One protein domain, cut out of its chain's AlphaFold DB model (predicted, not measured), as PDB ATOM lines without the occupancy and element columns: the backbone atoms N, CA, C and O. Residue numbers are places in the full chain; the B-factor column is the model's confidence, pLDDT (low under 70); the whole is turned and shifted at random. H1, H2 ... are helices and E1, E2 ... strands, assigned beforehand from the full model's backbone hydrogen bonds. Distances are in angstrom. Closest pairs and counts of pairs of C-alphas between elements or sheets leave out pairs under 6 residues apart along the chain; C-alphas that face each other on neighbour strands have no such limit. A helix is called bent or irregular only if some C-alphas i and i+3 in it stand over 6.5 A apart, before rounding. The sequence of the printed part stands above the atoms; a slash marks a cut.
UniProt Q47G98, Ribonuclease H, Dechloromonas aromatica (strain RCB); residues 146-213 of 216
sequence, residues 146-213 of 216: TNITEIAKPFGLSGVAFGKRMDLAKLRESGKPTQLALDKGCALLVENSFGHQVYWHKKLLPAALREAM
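Overview. This is residues 146 to 213 of the 216 residues of the protein "Ribonuclease H" of Dechloromonas aromatica (strain RCB) (UniProt Q47G98). Three short helices, H1, H2 and H4, are grouped in a triangle at one end of the domain, and a two-stranded antiparallel hairpin, E1 and E2, reaches away from them to make the other end. The small helix H3 sits by the root of the hairpin, near the first residue of E1, and between H2 and H3 the chain folds back in a loop, where residues 172 to 173 pair antiparallel with residues 176 to 177. The printed part has 68 residues, with four named helices and two named strands in the order H1, H2, H3, E1, E2, H4; the class is mixed, helices and strands. The whole is compact, with a radius of gyration of the C-alphas of 11.2 A, yet elongated in outline, spanning 34 by 21 by 21 A.

Along the chain. H1, residues 148 to 155, begins with C-alpha 148 at (-43.326, -24.302, 15.626) and is 11.6 A long; it is only just irregular, C-alphas 151 and 154 being 6.9 A apart. H2, residues 159 to 168, is the longest helix by residues and measures 14.3 A. H3 is residues 179 to 183. E1, residues 187 to 192, is 15.2 A long, and E2, residues 195 to 201, is 19.5 A long, from C-alpha 195 at (-41.200, -29.509, -2.243). H4, residues 204 to 211, is 10.5 A long and ends with C-alpha 211 at (-35.609, -35.589, 27.158).

Arrangement. H1 and H2 touch, about perpendicular at 86 degrees, their closest C-alphas, those of Thr 149 and Gly 159, 4.2 A apart. H4 is close to H2 but not clearly touching it, the closest C-alphas, Met 166 and Leu 209, being 7.1 A apart, at a steep tilt of 56 degrees, the same way. H4 and H1 are also close but not clearly touching, with C-alphas 151 and 206 the closest at 7.9 A. The closest C-alphas of H3 and E1, Ala 181 and Ala 187, are 5.6 A apart. E1 and E2 form a hairpin, antiparallel at 150 degrees; N 188 and O 199 at 2.8 A and N 197 and O 190 at 2.7 A are within hydrogen-bond range. H1 and E1 are apart, as are H2 and E2; H3 and H4 are only just apart, with their closest C-alphas 8.1 A apart. In H2, H3 and H4 every O i to N i+4 pair is within hydrogen-bond range; in H1, 2 of 4 are.

Size, cuts and confidence. The two C-alphas farthest apart, those of Ser 193 and Met 213, are 36.3 A apart. The printed part has no cut. The link from H2 to H3 is short, and the other links are tight. The mean pLDDT of the printed part is 90.7, with residues 191 to 195 under 70.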
ATOM      1  N   THR A 146     -48.737 -29.093  13.618       93.38
ATOM      2  CA  THR A 146     -48.810 -27.628  13.475       93.38
ATOM      3  C   THR A 146     -47.444 -26.990  13.207       93.38
ATOM      4  O   THR A 146     -46.453 -27.680  12.992       93.38
ATOM      5  N   ASN A 147     -47.386 -25.661  13.165       92.88
ATOM      6  CA  ASN A 147     -46.137 -24.915  13.055       92.88
ATOM      7  C   ASN A 147     -45.450 -24.739  14.427       92.88
ATOM      8  O   ASN A 147     -46.083 -24.811  15.479       92.88
ATOM      9  N   ILE A 148     -44.143 -24.463  14.409       94.25
ATOM     10  CA  ILE A 148     -43.326 -24.302  15.626       94.25
ATOM     11  C   ILE A 148     -43.871 -23.186  16.531       94.25
ATOM     12  O   ILE A 148     -43.868 -23.328  17.750       94.25
ATOM     13  N   THR A 149     -44.363 -22.089  15.952       93.69
ATOM     14  CA  THR A 149     -44.875 -20.938  16.707       93.69
ATOM     15  C   THR A 149     -46.067 -21.315  17.583       93.69
ATOM     16  O   THR A 149     -46.110 -20.922  18.744       93.69
ATOM     17  N   GLU A 150     -47.005 -22.118  17.076       94.19
ATOM     18  CA  GLU A 150     -48.144 -22.597  17.865       94.19
ATOM     19  C   GLU A 150     -47.718 -23.549  18.989       94.19
ATOM     20  O   GLU A 150     -48.307 -23.518  20.066       94.19
ATOM     21  N   ILE A 151     -46.683 -24.367  18.770       95.62
ATOM     22  CA  ILE A 151     -46.136 -25.258  19.808       95.62
ATOM     23  C   ILE A 151     -45.410 -24.453  20.887       95.62
ATOM     24  O   ILE A 151     -45.446 -24.834  22.049       95.62
ATOM     25  N   ALA A 152     -44.769 -23.342  20.527       95.50
ATOM     26  CA  ALA A 152     -43.974 -22.534  21.446       95.50
ATOM     27  C   ALA A 152     -44.821 -21.702  22.432       95.50
ATOM     28  O   ALA A 152     -44.384 -21.466  23.561       95.50
ATOM     29  N   LYS A 153     -46.037 -21.292  22.035       94.50
ATOM     30  CA  LYS A 153     -46.918 -20.404  22.822       94.50
ATOM     31  C   LYS A 153     -47.172 -20.873  24.264       94.50
ATOM     32  O   LYS A 153     -46.984 -20.052  25.161       94.50
ATOM     33  N   PRO A 154     -47.550 -22.139  24.540       94.50
ATOM     34  CA  PRO A 154     -47.820 -22.596  25.907       94.50
ATOM     35  C   PRO A 154     -46.600 -22.549  26.833       94.50
ATOM     36  O   PRO A 154     -46.760 -22.551  28.046       94.50
ATOM     37  N   PHE A 155     -45.391 -22.485  26.269       93.19
ATOM     38  CA  PHE A 155     -44.134 -22.395  27.013       93.19
ATOM     39  C   PHE A 155     -43.634 -20.950  27.166       93.19
ATOM     40  O   PHE A 155     -42.523 -20.736  27.640       93.19
ATOM     41  N   GLY A 156     -44.404 -19.952  26.712       94.62
ATOM     42  CA  GLY A 156     -43.981 -18.548  26.730       94.62
ATOM     43  C   GLY A 156     -42.807 -18.244  25.791       94.62
ATOM     44  O   GLY A 156     -42.090 -17.267  25.997       94.62
ATOM     45  N   LEU A 157     -42.579 -19.076  24.768       94.56
ATOM     46  CA  LEU A 157     -41.450 -18.950  23.845       94.56
ATOM     47  C   LEU A 157     -41.890 -18.420  22.477       94.56
ATOM     48  O   LEU A 157     -42.968 -18.737  21.976       94.56
ATOM     49  N   SER A 158     -41.008 -17.662  21.821       96.19
ATOM     50  CA  SER A 158     -41.155 -17.359  20.395       96.19
ATOM     51  C   SER A 158     -40.783 -18.578  19.544       96.19
ATOM     52  O   SER A 158     -39.968 -19.409  19.953       96.19
ATOM     53  N   GLY A 159     -41.304 -18.657  18.314       93.44
ATOM     54  CA  GLY A 159     -40.926 -19.724  17.376       93.44
ATOM     55  C   GLY A 159     -39.419 -19.765  17.078       93.44
ATOM     56  O   GLY A 159     -38.855 -20.837  16.872       93.44
ATOM     57  N   VAL A 160     -38.737 -18.613  17.133       94.50
ATOM     58  CA  VAL A 160     -37.274 -18.524  16.984       94.50
ATOM     59  C   VAL A 160     -36.557 -19.127  18.194       94.50
ATOM     60  O   VAL A 160     -35.646 -19.934  18.019       94.50
ATOM     61  N   ALA A 161     -36.965 -18.766  19.416       95.31
ATOM     62  CA  ALA A 161     -36.363 -19.290  20.643       95.31
ATOM     63  C   ALA A 161     -36.587 -20.804  20.785       95.31
ATOM     64  O   ALA A 161     -35.660 -21.539  21.122       95.31
ATOM     65  N   PHE A 162     -37.792 -21.269  20.456       96.56
ATOM     66  CA  PHE A 162     -38.114 -22.692  20.405       96.56
ATOM     67  C   PHE A 162     -37.284 -23.410  19.335       96.56
ATOM     68  O   PHE A 162     -36.695 -24.455  19.592       96.56
ATOM     69  N   GLY A 163     -37.143 -22.798  18.159       95.81
ATOM     70  CA  GLY A 163     -36.299 -23.302  17.085       95.81
ATOM     71  C   GLY A 163     -34.842 -23.525  17.496       95.81
ATOM     72  O   GLY A 163     -34.296 -24.583  17.211       95.81
ATOM     73  N   LYS A 164     -34.235 -22.584  18.232       96.06
ATOM     74  CA  LYS A 164     -32.861 -22.742  18.745       96.06
ATOM     75  C   LYS A 164     -32.713 -23.966  19.654       96.06
ATOM     76  O   LYS A 164     -31.694 -24.645  19.603       96.06
ATOM     77  N   ARG A 165     -33.734 -24.276  20.462       96.81
ATOM     78  CA  ARG A 165     -33.764 -25.491  21.296       96.81
ATOM     79  C   ARG A 165     -33.832 -26.752  20.430       96.81
ATOM     80  O   ARG A 165     -33.150 -27.723  20.723       96.81
ATOM     81  N   MET A 166     -34.585 -26.726  19.331       97.25
ATOM     82  CA  MET A 166     -34.625 -27.836  18.367       97.25
ATOM     83  C   MET A 166     -33.282 -28.051  17.666       97.25
ATOM     84  O   MET A 166     -32.892 -29.198  17.457       97.25
ATOM     85  N   ASP A 167     -32.580 -26.963  17.340       96.50
ATOM     86  CA  ASP A 167     -31.242 -27.019  16.746       96.50
ATOM     87  C   ASP A 167     -30.241 -27.647  17.744       96.50
ATOM     88  O   ASP A 167     -29.518 -28.579  17.394       96.50
ATOM     89  N   LEU A 168     -30.276 -27.238  19.022       96.00
ATOM     90  CA  LEU A 168     -29.476 -27.848  20.101       96.00
ATOM     91  C   LEU A 168     -29.806 -29.334  20.321       96.00
ATOM     92  O   LEU A 168     -28.907 -30.140  20.556       96.00
ATOM     93  N   ALA A 169     -31.081 -29.708  20.198       95.38
ATOM     94  CA  ALA A 169     -31.549 -31.091  20.303       95.38
ATOM     95  C   ALA A 169     -31.253 -31.941  19.052       95.38
ATOM     96  O   ALA A 169     -31.617 -33.116  19.019       95.38
ATOM     97  N   LYS A 170     -30.639 -31.364  18.006       96.88
ATOM     98  CA  LYS A 170     -30.408 -32.009  16.699       96.88
ATOM     99  C   LYS A 170     -31.692 -32.495  16.015       96.88
ATOM    100  O   LYS A 170     -31.648 -33.397  15.181       96.88
ATOM    101  N   LEU A 171     -32.840 -31.905  16.350       95.69
ATOM    102  CA  LEU A 171     -34.136 -32.181  15.715       95.69
ATOM    103  C   LEU A 171     -34.362 -31.305  14.475       95.69
ATOM    104  O   LEU A 171     -35.224 -31.591  13.644       95.69
ATOM    105  N   ARG A 172     -33.602 -30.216  14.351       96.12
ATOM    106  CA  ARG A 172     -33.695 -29.274  13.242       96.12
ATOM    107  C   ARG A 172     -32.304 -28.808  12.832       96.12
ATOM    108  O   ARG A 172     -31.443 -28.608  13.678       96.12
ATOM    109  N   GLU A 173     -32.102 -28.638  11.534       93.19
ATOM    110  CA  GLU A 173     -30.878 -28.097  10.958       93.19
ATOM    111  C   GLU A 173     -31.249 -27.176   9.796       93.19
ATOM    112  O   GLU A 173     -32.062 -27.530   8.939       93.19
ATOM    113  N   SER A 174     -30.713 -25.953   9.794       86.19
ATOM    114  CA  SER A 174     -31.005 -24.940   8.765       86.19
ATOM    115  C   SER A 174     -32.508 -24.744   8.502       86.19
ATOM    116  O   SER A 174     -32.952 -24.571   7.368       86.19
ATOM    117  N   GLY A 175     -33.314 -24.807   9.569       81.38
ATOM    118  CA  GLY A 175     -34.770 -24.654   9.510       81.38
ATOM    119  C   GLY A 175     -35.547 -25.883   9.020       81.38
ATOM    120  O   GLY A 175     -36.776 -25.833   8.999       81.38
ATOM    121  N   LYS A 176     -34.873 -26.986   8.678       89.31
ATOM    122  CA  LYS A 176     -35.480 -28.241   8.209       89.31
ATOM    123  C   LYS A 176     -35.402 -29.332   9.284       89.31
ATOM    124  O   LYS A 176     -34.467 -29.312  10.084       89.31
ATOM    125  N   PRO A 177     -36.363 -30.269   9.346       94.50
ATOM    126  CA  PRO A 177     -36.273 -31.408  10.250       94.50
ATOM    127  C   PRO A 177     -35.100 -32.312   9.866       94.50
ATOM    128  O   PRO A 177     -34.840 -32.532   8.684       94.50
ATOM    129  N   THR A 178     -34.402 -32.833  10.869       95.88
ATOM    130  CA  THR A 178     -33.371 -33.861  10.684       95.88
ATOM    131  C   THR A 178     -34.008 -35.247  10.591       95.88
ATOM    132  O   THR A 178     -35.169 -35.433  10.964       95.88
ATOM    133  N   GLN A 179     -33.233 -36.252  10.171       91.31
ATOM    134  CA  GLN A 179     -33.698 -37.644  10.185       91.31
ATOM    135  C   GLN A 179     -34.123 -38.091  11.594       91.31
ATOM    136  O   GLN A 179     -35.163 -38.716  11.752       91.31
ATOM    137  N   LEU A 180     -33.402 -37.653  12.635       94.19
ATOM    138  CA  LEU A 180     -33.753 -37.932  14.031       94.19
ATOM    139  C   LEU A 180     -35.162 -37.435  14.398       94.19
ATOM    140  O   LEU A 180     -35.880 -38.102  15.141       94.19
ATOM    141  N   ALA A 181     -35.570 -36.265  13.898       95.06
ATOM    142  CA  ALA A 181     -36.909 -35.741  14.150       95.06
ATOM    143  C   ALA A 181     -38.003 -36.532  13.424       95.06
ATOM    144  O   ALA A 181     -39.107 -36.651  13.959       95.06
ATOM    145  N   LEU A 182     -37.702 -37.066  12.238       92.00
ATOM    146  CA  LEU A 182     -38.605 -37.949  11.499       92.00
ATOM    147  C   LEU A 182     -38.746 -39.296  12.218       92.00
ATOM    148  O   LEU A 182     -39.865 -39.719  12.492       92.00
ATOM    149  N   ASP A 183     -37.632 -39.903  12.629       91.69
ATOM    150  CA  ASP A 183     -37.611 -41.200  13.319       91.69
ATOM    151  C   ASP A 183     -38.322 -41.141  14.682       91.69
ATOM    152  O   ASP A 183     -39.012 -42.077  15.079       91.69
ATOM    153  N   LYS A 184     -38.215 -40.008  15.394       93.50
ATOM    154  CA  LYS A 184     -38.958 -39.747  16.643       93.50
ATOM    155  C   LYS A 184     -40.430 -39.364  16.421       93.50
ATOM    156  O   LYS A 184     -41.124 -39.059  17.391       93.50
ATOM    157  N   GLY A 185     -40.911 -39.289  15.177       93.94
ATOM    158  CA  GLY A 185     -42.274 -38.852  14.848       93.94
ATOM    159  C   GLY A 185     -42.570 -37.391  15.214       93.94
ATOM    160  O   GLY A 185     -43.725 -36.986  15.325       93.94
ATOM    161  N   CYS A 186     -41.535 -36.582  15.441       95.69
ATOM    162  CA  CYS A 186     -41.673 -35.178  15.828       95.69
ATOM    163  C   CYS A 186     -41.997 -34.277  14.635       95.69
ATOM    164  O   CYS A 186     -42.579 -33.208  14.829       95.69
ATOM    165  N   ALA A 187     -41.625 -34.695  13.425       95.31
ATOM    166  CA  ALA A 187     -41.837 -33.960  12.190       95.31
ATOM    167  C   ALA A 187     -42.617 -34.794  11.170       95.31
ATOM    168  O   ALA A 187     -42.417 -36.000  11.050       95.31
ATOM    169  N   LEU A 188     -43.471 -34.115  10.413       90.62
ATOM    170  CA  LEU A 188     -44.169 -34.639   9.249       90.62
ATOM    171  C   LEU A 188     -43.797 -33.772   8.049       90.62
ATOM    172  O   LEU A 188     -43.985 -32.551   8.074       90.62
ATOM    173  N   LEU A 189     -43.268 -34.409   7.010       87.25
ATOM    174  CA  LEU A 189     -43.054 -33.794   5.707       87.25
ATOM    175  C   LEU A 189     -44.262 -34.106   4.838       87.25
ATOM    176  O   LEU A 189     -44.532 -35.266   4.545       87.25
ATOM    177  N   VAL A 190     -44.989 -33.069   4.445       79.88
ATOM    178  CA  VAL A 190     -46.120 -33.192   3.528       79.88
ATOM    179  C   VAL A 190     -45.701 -32.590   2.208       79.88
ATOM    180  O   VAL A 190     -45.332 -31.418   2.169       79.88
ATOM    181  N   GLU A 191     -45.732 -33.380   1.140       69.31
ATOM    182  CA  GLU A 191     -45.443 -32.874  -0.199       69.31
ATOM    183  C   GLU A 191     -46.353 -31.692  -0.538       69.31
ATOM    184  O   GLU A 191     -47.563 -31.707  -0.300       69.31
ATOM    185  N   ASN A 192     -45.755 -30.640  -1.083       60.97
ATOM    186  CA  ASN A 192     -46.484 -29.489  -1.589       60.97
ATOM    187  C   ASN A 192     -45.829 -28.971  -2.873       60.97
ATOM    188  O   ASN A 192     -44.756 -29.417  -3.279       60.97
ATOM    189  N   SER A 193     -46.451 -27.974  -3.500       44.91
ATOM    190  CA  SER A 193     -45.954 -27.359  -4.737       44.91
ATOM    191  C   SER A 193     -44.551 -26.733  -4.618       44.91
ATOM    192  O   SER A 193     -43.970 -26.371  -5.635       44.91
ATOM    193  N   PHE A 194     -44.000 -26.620  -3.403       48.97
ATOM    194  CA  PHE A 194     -42.687 -26.044  -3.081       48.97
ATOM    195  C   PHE A 194     -41.679 -27.097  -2.573       48.97
ATOM    196  O   PHE A 194     -40.667 -26.751  -1.960       48.97
ATOM    197  N   GLY A 195     -41.956 -28.387  -2.793       67.19
ATOM    198  CA  GLY A 195     -41.200 -29.509  -2.243       67.19
ATOM    199  C   GLY A 195     -41.973 -30.148  -1.099       67.19
ATOM    200  O   GLY A 195     -42.803 -31.020  -1.331       67.19
ATOM    201  N   HIS A 196     -41.720 -29.709   0.135       73.25
ATOM    202  CA  HIS A 196     -42.429 -30.229   1.303       73.25
ATOM    203  C   HIS A 196     -42.764 -29.113   2.293       73.25
ATOM    204  O   HIS A 196     -41.911 -28.294   2.646       73.25
ATOM    205  N   GLN A 197     -43.991 -29.116   2.802       83.00
ATOM    206  CA  GLN A 197     -44.364 -28.387   4.003       83.00
ATOM    207  C   GLN A 197     -44.005 -29.211   5.234       83.00
ATOM    208  O   GLN A 197     -44.351 -30.386   5.342       83.00
ATOM    209  N   VAL A 198     -43.337 -28.571   6.189       89.31
ATOM    210  CA  VAL A 198     -42.993 -29.201   7.463       89.31
ATOM    211  C   VAL A 198     -44.077 -28.900   8.486       89.31
ATOM    212  O   VAL A 198     -44.385 -27.735   8.754       89.31
ATOM    213  N   TYR A 199     -44.597 -29.947   9.111       92.44
ATOM    214  CA  TYR A 199     -45.420 -29.856  10.306       92.44
ATOM    215  C   TYR A 199     -44.718 -30.537  11.472       92.44
ATOM    216  O   TYR A 199     -43.941 -31.470  11.299       92.44
ATOM    217  N   TRP A 200     -45.011 -30.068  12.677       95.25
ATOM    218  CA  TRP A 200     -44.419 -30.555  13.909       95.25
ATOM    219  C   TRP A 200     -45.498 -31.099  14.834       95.25
ATOM    220  O   TRP A 200     -46.579 -30.515  14.961       95.25
ATOM    221  N   HIS A 201     -45.203 -32.221  15.478       96.69
ATOM    222  CA  HIS A 201     -46.144 -32.906  16.346       96.69
ATOM    223  C   HIS A 201     -46.282 -32.161  17.682       96.69
ATOM    224  O   HIS A 201     -45.312 -32.024  18.429       96.69
ATOM    225  N   LYS A 202     -47.502 -31.750  18.049       95.88
ATOM    226  CA  LYS A 202     -47.774 -30.923  19.244       95.88
ATOM    227  C   LYS A 202     -47.309 -31.534  20.568       95.88
ATOM    228  O   LYS A 202     -46.946 -30.797  21.473       95.88
ATOM    229  N   LYS A 203     -47.349 -32.865  20.694       95.00
ATOM    230  CA  LYS A 203     -46.921 -33.597  21.905       95.00
ATOM    231  C   LYS A 203     -45.489 -34.148  21.844       95.00
ATOM    232  O   LYS A 203     -44.729 -33.936  22.784       95.00
ATOM    233  N   LEU A 204     -45.124 -34.834  20.758       96.38
ATOM    234  CA  LEU A 204     -43.831 -35.516  20.650       96.38
ATOM    235  C   LEU A 204     -42.652 -34.543  20.564       96.38
ATOM    236  O   LEU A 204     -41.625 -34.801  21.184       96.38
ATOM    237  N   LEU A 205     -42.803 -33.396  19.888       97.31
ATOM    238  CA  LEU A 205     -41.713 -32.424  19.803       97.31
ATOM    239  C   LEU A 205     -41.352 -31.825  21.181       97.31
ATOM    240  O   LEU A 205     -40.177 -31.871  21.541       97.31
ATOM    241  N   PRO A 206     -42.304 -31.323  22.000       96.75
ATOM    242  CA  PRO A 206     -41.996 -30.926  23.374       96.75
ATOM    243  C   PRO A 206     -41.420 -32.052  24.236       96.75
ATOM    244  O   PRO A 206     -40.488 -31.805  24.996       96.75
ATOM    245  N   ALA A 207     -41.928 -33.283  24.106       95.44
ATOM    246  CA  ALA A 207     -41.405 -34.429  24.852       95.44
ATOM    247  C   ALA A 207     -39.927 -34.698  24.522       95.44
ATOM    248  O   ALA A 207     -39.111 -34.811  25.433       95.44
ATOM    249  N   ALA A 208     -39.560 -34.683  23.238       95.25
ATOM    250  CA  ALA A 208     -38.176 -34.848  22.802       95.25
ATOM    251  C   ALA A 208     -37.255 -33.715  23.296       95.25
ATOM    252  O   ALA A 208     -36.091 -33.956  23.611       95.25
ATOM    253  N   LEU A 209     -37.760 -32.480  23.407       95.62
ATOM    254  CA  LEU A 209     -36.988 -31.377  23.993       95.62
ATOM    255  C   LEU A 209     -36.812 -31.517  25.511       95.62
ATOM    256  O   LEU A 209     -35.755 -31.147  26.019       95.62
ATOM    257  N   ARG A 210     -37.797 -32.068  26.231       95.38
ATOM    258  CA  ARG A 210     -37.662 -32.379  27.666       95.38
ATOM    259  C   ARG A 210     -36.646 -33.482  27.925       95.38
ATOM    260  O   ARG A 210     -35.837 -33.346  28.835       95.38
ATOM    261  N   GLU A 211     -36.635 -34.531  27.100       92.69
ATOM    262  CA  GLU A 211     -35.609 -35.589  27.158       92.69
ATOM    263  C   GLU A 211     -34.193 -35.011  27.032       92.69
ATOM    264  O   GLU A 211     -33.267 -35.468  27.697       92.69
ATOM    265  N   ALA A 212     -34.035 -33.971  26.211       91.00
ATOM    266  CA  ALA A 212     -32.775 -33.263  26.026       91.00
ATOM    267  C   ALA A 212     -32.505 -32.168  27.081       91.00
ATOM    268  O   ALA A 212     -31.505 -31.466  26.961       91.00
ATOM    269  N   MET A 213     -33.372 -31.999  28.090       92.00
ATOM    270  CA  MET A 213     -33.307 -30.929  29.102       92.00
ATOM    271  C   MET A 213     -33.318 -29.511  28.499       92.00
ATOM    272  O   MET A 213     -32.698 -28.584  29.014       92.00
TER     273      MET A 213